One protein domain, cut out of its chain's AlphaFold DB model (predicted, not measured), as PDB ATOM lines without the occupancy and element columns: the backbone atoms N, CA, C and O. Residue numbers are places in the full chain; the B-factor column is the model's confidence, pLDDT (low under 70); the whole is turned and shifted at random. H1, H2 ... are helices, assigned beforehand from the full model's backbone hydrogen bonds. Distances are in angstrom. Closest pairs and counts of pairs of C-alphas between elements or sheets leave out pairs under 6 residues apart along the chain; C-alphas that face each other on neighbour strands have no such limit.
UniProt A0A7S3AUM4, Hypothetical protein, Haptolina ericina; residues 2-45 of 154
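What this domain is: This is residues 2 to 45 of the 154 residues of the protein "Hypothetical protein" of Haptolina ericina (UniProt A0A7S3AUM4). A small, loose head of three short helices has a long tail without named elements running off it, and the free end of that tail, residues 39 to 45, sticks out and makes much of the length. In the head, H1 and H3 run opposite ways at a shallow angle, and H2 stands steeply to both, near the end of H1 and the start of H3. The printed part has 44 residues with three named helices, H1, H2 and H3 in chain order, and no named strand. The class is all helix, with 19 of the 44 residues, under half, in named elements. The whole is loose, with a radius of gyration of the C-alphas of 12.2 A and spans of 42 by 20 by 12 A.

Where its parts are: H1, the longest helix, covers residues 3 to 9 and measures 10.0 A, from C-alpha 3 at (48.448, -41.854, -13.357). H2 covers residues 12 to 17, 8.5 A. H3 covers residues 24 to 29, 8.3 A, and ends with C-alpha 29 at (43.513, -34.547, -11.791). C-alpha 45 is at (61.437, -12.107, -11.517).

How they stand to each other: H1 and H3 touch, with the closest C-alphas, those of Ala 6 and Phe 29, 4.9 A apart. They run opposite ways at a shallow tilt of 25 degrees. H1 and H2 are close but not clearly touching, with the closest C-alphas, Phe 9 and Lys 15, 6.7 A apart, at a steep tilt of 55 degrees. H2 and H3 are also close but not clearly touching, with the closest C-alphas, Lys 15 and Gly 25, 7.2 A apart. Their tilt of 69 degrees is steep, only just short of about perpendicular. In H1, H2 and H3, each O i to N i+4 pair is within hydrogen-bond range.

The domain as a whole: The C-alphas farthest apart, those of Asp 13 and Gly 45, are 42.3 A apart. The printed part has no cut. The link from H1 to H2 is tight, and that from H2 to H3 is short. Residues 30 to 45 hold no named element. The mean pLDDT of the printed part is 85.7, and residues 38 and 40 are under 70.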
ATOM      1  N   TYR A   2      52.008 -40.594 -11.482       79.75
ATOM      2  CA  TYR A   2      50.799 -39.957 -10.949       79.75
ATOM      3  C   TYR A   2      49.508 -40.498 -11.581       79.75
ATOM      4  O   TYR A   2      48.427 -40.150 -11.114       79.75
ATOM      5  N   GLY A   3      49.599 -41.348 -12.610       84.56
ATOM      6  CA  GLY A   3      48.448 -41.854 -13.357       84.56
ATOM      7  C   GLY A   3      47.440 -42.641 -12.515       84.56
ATOM      8  O   GLY A   3      46.241 -42.405 -12.633       84.56
ATOM      9  N   GLU A   4      47.894 -43.529 -11.624       87.25
ATOM     10  CA  GLU A   4      46.984 -44.300 -10.756       87.25
ATOM     11  C   GLU A   4      46.222 -43.396  -9.781       87.25
ATOM     12  O   GLU A   4      45.012 -43.535  -9.591       87.25
ATOM     13  N   TRP A   5      46.932 -42.427  -9.203       86.38
ATOM     14  CA  TRP A   5      46.370 -41.457  -8.273       86.38
ATOM     15  C   TRP A   5      45.366 -40.532  -8.970       86.38
ATOM     16  O   TRP A   5      44.228 -40.402  -8.522       86.38
ATOM     17  N   ALA A   6      45.747 -39.976 -10.121       89.81
ATOM     18  CA  ALA A   6      44.878 -39.173 -10.973       89.81
ATOM     19  C   ALA A   6      43.616 -39.946 -11.395       89.81
ATOM     20  O   ALA A   6      42.500 -39.445 -11.265       89.81
ATOM     21  N   GLY A   7      43.773 -41.203 -11.819       90.94
ATOM     22  CA  GLY A   7      42.661 -42.071 -12.200       90.94
ATOM     23  C   GLY A   7      41.681 -42.330 -11.054       90.94
ATOM     24  O   GLY A   7      40.469 -42.293 -11.265       90.94
ATOM     25  N   TRP A   8      42.180 -42.543  -9.831       92.31
ATOM     26  CA  TRP A   8      41.328 -42.747  -8.657       92.31
ATOM     27  C   TRP A   8      40.498 -41.503  -8.316       92.31
ATOM     28  O   TRP A   8      39.285 -41.620  -8.139       92.31
ATOM     29  N   PHE A   9      41.114 -40.314  -8.306       92.38
ATOM     30  CA  PHE A   9      40.416 -39.046  -8.047       92.38
ATOM     31  C   PHE A   9      39.374 -38.689  -9.113       92.38
ATOM     32  O   PHE A   9      38.444 -37.934  -8.836       92.38
ATOM     33  N   MET A  10      39.496 -39.242 -10.322       92.38
ATOM     34  CA  MET A  10      38.555 -38.992 -11.414       92.38
ATOM     35  C   MET A  10      37.287 -39.853 -11.375       92.38
ATOM     36  O   MET A  10      36.350 -39.559 -12.128       92.38
ATOM     37  N   ARG A  11      37.215 -40.872 -10.507       93.94
ATOM     38  CA  ARG A  11      36.018 -41.713 -10.360       93.94
ATOM     39  C   ARG A  11      34.825 -40.900  -9.861       93.94
ATOM     40  O   ARG A  11      34.967 -40.053  -8.982       93.94
ATOM     41  N   ASP A  12      33.640 -41.177 -10.399       94.50
ATOM     42  CA  ASP A  12      32.424 -40.434 -10.043       94.50
ATOM     43  C   ASP A  12      32.055 -40.588  -8.567       94.50
ATOM     44  O   ASP A  12      31.746 -39.592  -7.921       94.50
ATOM     45  N   ASP A  13      32.199 -41.791  -8.006       96.50
ATOM     46  CA  ASP A  13      31.925 -42.050  -6.591       96.50
ATOM     47  C   ASP A  13      32.898 -41.321  -5.653       96.50
ATOM     48  O   ASP A  13      32.497 -40.812  -4.607       96.50
ATOM     49  N   VAL A  14      34.171 -41.206  -6.043       95.44
ATOM     50  CA  VAL A  14      35.184 -40.450  -5.290       95.44
ATOM     51  C   VAL A  14      34.904 -38.948  -5.360       95.44
ATOM     52  O   VAL A  14      34.943 -38.270  -4.332       95.44
ATOM     53  N   LYS A  15      34.575 -38.415  -6.543       94.38
ATOM     54  CA  LYS A  15      34.221 -36.994  -6.705       94.38
ATOM     55  C   LYS A  15      32.956 -36.639  -5.930       94.38
ATOM     56  O   LYS A  15      32.941 -35.610  -5.261       94.38
ATOM     57  N   GLU A  16      31.929 -37.485  -5.983       95.38
ATOM     58  CA  GLU A  16      30.694 -37.299  -5.219       95.38
ATOM     59  C   GLU A  16      30.978 -37.302  -3.711       95.38
ATOM     60  O   GLU A  16      30.597 -36.361  -3.014       95.38
ATOM     61  N   ALA A  17      31.738 -38.284  -3.214       97.19
ATOM     62  CA  ALA A  17      32.091 -38.381  -1.797       97.19
ATOM     63  C   ALA A  17      32.895 -37.172  -1.285       97.19
ATOM     64  O   ALA A  17      32.722 -36.745  -0.142       97.19
ATOM     65  N   LEU A  18      33.765 -36.603  -2.126       94.75
ATOM     66  CA  LEU A  18      34.570 -35.420  -1.808       94.75
ATOM     67  C   LEU A  18      33.870 -34.091  -2.150       94.75
ATOM     68  O   LEU A  18      34.457 -33.033  -1.938       94.75
ATOM     69  N   ASN A  19      32.625 -34.126  -2.641       95.88
ATOM     70  CA  ASN A  19      31.864 -32.957  -3.105       95.88
ATOM     71  C   ASN A  19      32.596 -32.133  -4.187       95.88
ATOM     72  O   ASN A  19      32.532 -30.903  -4.213       95.88
ATOM     73  N   VAL A  20      33.304 -32.807  -5.094       93.12
ATOM     74  CA  VAL A  20      33.984 -32.182  -6.235       93.12
ATOM     75  C   VAL A  20      32.978 -31.990  -7.369       93.12
ATOM     76  O   VAL A  20      32.483 -32.956  -7.948       93.12
ATOM     77  N   CYS A  21      32.683 -30.735  -7.706       90.44
ATOM     78  CA  CYS A  21      31.700 -30.372  -8.730       90.44
ATOM     79  C   CYS A  21      32.337 -29.677  -9.944       90.44
ATOM     80  O   CYS A  21      33.434 -29.122  -9.869       90.44
ATOM     81  N   GLY A  22      31.608 -29.653 -11.064       90.06
ATOM     82  CA  GLY A  22      32.017 -28.932 -12.272       90.06
ATOM     83  C   GLY A  22      33.302 -29.485 -12.895       90.06
ATOM     84  O   GLY A  22      33.485 -30.698 -12.979       90.06
ATOM     85  N   SER A  23      34.186 -28.594 -13.348       89.81
ATOM     86  CA  SER A  23      35.463 -28.948 -13.980       89.81
ATOM     87  C   SER A  23      36.608 -29.185 -12.993       89.81
ATOM     88  O   SER A  23      37.655 -29.663 -13.417       89.81
ATOM     89  N   ALA A  24      36.418 -28.932 -11.690       87.56
ATOM     90  CA  ALA A  24      37.494 -28.944 -10.696       87.56
ATOM     91  C   ALA A  24      38.272 -30.273 -10.646       87.56
ATOM     92  O   ALA A  24      39.497 -30.270 -10.563       87.56
ATOM     93  N   GLY A  25      37.580 -31.414 -10.756       88.88
ATOM     94  CA  GLY A  25      38.235 -32.726 -10.807       88.88
ATOM     95  C   GLY A  25      39.127 -32.882 -12.040       88.88
ATOM     96  O   GLY A  25      40.283 -33.270 -11.919       88.88
ATOM     97  N   THR A  26      38.619 -32.516 -13.219       89.06
ATOM     98  CA  THR A  26      39.373 -32.585 -14.479       89.06
ATOM     99  C   THR A  26      40.529 -31.584 -14.515       89.06
ATOM    100  O   THR A  26      41.593 -31.916 -15.021       89.06
ATOM    101  N   GLU A  27      40.350 -30.378 -13.977       86.12
ATOM    102  CA  GLU A  27      41.395 -29.346 -13.932       86.12
ATOM    103  C   GLU A  27      42.532 -29.708 -12.969       86.12
ATOM    104  O   GLU A  27      43.686 -29.412 -13.262       86.12
ATOM    105  N   ALA A  28      42.225 -30.381 -11.856       85.12
ATOM    106  CA  ALA A  28      43.230 -30.808 -10.886       85.12
ATOM    107  C   ALA A  28      43.872 -32.163 -11.240       85.12
ATOM    108  O   ALA A  28      45.084 -32.332 -11.120       85.12
ATOM    109  N   PHE A  29      43.079 -33.149 -11.662       87.94
ATOM    110  CA  PHE A  29      43.513 -34.547 -11.791       87.94
ATOM    111  C   PHE A  29      43.364 -35.122 -13.199       87.94
ATOM    112  O   PHE A  29      43.794 -36.246 -13.433       87.94
ATOM    113  N   GLY A  30      42.772 -34.395 -14.148       85.25
ATOM    114  CA  GLY A  30      42.607 -34.879 -15.516       85.25
ATOM    115  C   GLY A  30      43.947 -35.236 -16.173       85.25
ATOM    116  O   GLY A  30      44.951 -34.538 -16.023       85.25
ATOM    117  N   GLY A  31      43.972 -36.343 -16.919       83.00
ATOM    118  CA  GLY A  31      45.204 -36.861 -17.521       83.00
ATOM    119  C   GLY A  31      46.217 -37.317 -16.464       83.00
ATOM    120  O   GLY A  31      45.860 -38.036 -15.537       83.00
ATOM    121  N   CYS A  32      47.478 -36.895 -16.599       71.88
ATOM    122  CA  CYS A  32      48.534 -37.125 -15.602       71.88
ATOM    123  C   CYS A  32      48.735 -35.913 -14.675       71.88
ATOM    124  O   CYS A  32      49.818 -35.755 -14.115       71.88
ATOM    125  N   GLY A  33      47.723 -35.041 -14.558       74.75
ATOM    126  CA  GLY A  33      47.823 -33.760 -13.860       74.75
ATOM    127  C   GLY A  33      48.262 -33.898 -12.408       74.75
ATOM    128  O   GLY A  33      49.026 -33.067 -11.940       74.75
ATOM    129  N   GLY A  34      47.853 -34.970 -11.715       77.50
ATOM    130  CA  GLY A  34      48.349 -35.268 -10.369       77.50
ATOM    131  C   GLY A  34      48.244 -34.065  -9.428       77.50
ATOM    132  O   GLY A  34      49.212 -33.723  -8.756       77.50
ATOM    133  N   GLY A  35      47.113 -33.360  -9.430       78.94
ATOM    134  CA  GLY A  35      46.902 -32.182  -8.588       78.94
ATOM    135  C   GLY A  35      47.735 -30.951  -8.967       78.94
ATOM    136  O   GLY A  35      47.607 -29.923  -8.304       78.94
ATOM    137  N   CYS A  36      48.579 -31.013 -10.002       74.00
ATOM    138  CA  CYS A  36      49.375 -29.884 -10.460       74.00
ATOM    139  C   CYS A  36      48.473 -28.838 -11.117       74.00
ATOM    140  O   CYS A  36      47.941 -29.044 -12.207       74.00
ATOM    141  N   VAL A  37      48.362 -27.679 -10.476       71.88
ATOM    142  CA  VAL A  37      47.740 -26.492 -11.065       71.88
ATOM    143  C   VAL A  37      48.829 -25.693 -11.771       71.88
ATOM    144  O   VAL A  37      49.841 -25.339 -11.169       71.88
ATOM    145  N   GLY A  38      48.643 -25.412 -13.062       69.00
ATOM    146  CA  GLY A  38      49.565 -24.562 -13.807       69.00
ATOM    147  C   GLY A  38      49.551 -23.138 -13.254       69.00
ATOM    148  O   GLY A  38      48.539 -22.450 -13.362       69.00
ATOM    149  N   LEU A  39      50.673 -22.688 -12.695       75.19
ATOM    150  CA  LEU A  39      50.867 -21.317 -12.214       75.19
ATOM    151  C   LEU A  39      51.960 -20.621 -13.043       75.19
ATOM    152  O   LEU A  39      53.073 -20.421 -12.552       75.19
ATOM    153  N   PRO A  40      51.691 -20.289 -14.324       69.25
ATOM    154  CA  PRO A  40      52.653 -19.555 -15.136       69.25
ATOM    155  C   PRO A  40      52.922 -18.195 -14.475       69.25
ATOM    156  O   PRO A  40      51.977 -17.483 -14.138       69.25
ATOM    157  N   SER A  41      54.203 -17.871 -14.271       79.56
ATOM    158  CA  SER A  41      54.707 -16.687 -13.547       79.56
ATOM    159  C   SER A  41      54.712 -16.757 -12.016       79.56
ATOM    160  O   SER A  41      54.979 -15.740 -11.378       79.56
ATOM    161  N   PHE A  42      54.459 -17.918 -11.402       71.44
ATOM    162  CA  PHE A  42      54.815 -18.098  -9.992       71.44
ATOM    163  C   PHE A  42      56.322 -17.853  -9.840       71.44
ATOM    164  O   PHE A  42      57.076 -18.449 -10.592       71.44
ATOM    165  N   ASP A  43      56.699 -16.925  -8.954       76.00
ATOM    166  CA  ASP A  43      58.066 -16.456  -8.653       76.00
ATOM    167  C   ASP A  43      58.919 -15.838  -9.788       76.00
ATOM    168  O   ASP A  43      60.046 -15.397  -9.538       76.00
ATOM    169  N   ASP A  44      58.374 -15.678 -11.002       84.38
ATOM    170  CA  ASP A  44      59.117 -15.101 -12.131       84.38
ATOM    171  C   ASP A  44      59.534 -13.643 -11.862       84.38
ATOM    172  O   ASP A  44      58.710 -12.740 -11.690       84.38
ATOM    173  N   GLY A  45      60.848 -13.412 -11.816       85.12
ATOM    174  CA  GLY A  45      61.437 -12.107 -11.517       85.12
ATOM    175  C   GLY A  45      61.288 -11.652 -10.061       85.12
ATOM    176  O   GLY A  45      61.517 -10.468  -9.782       85.12
TER     177      GLY A  45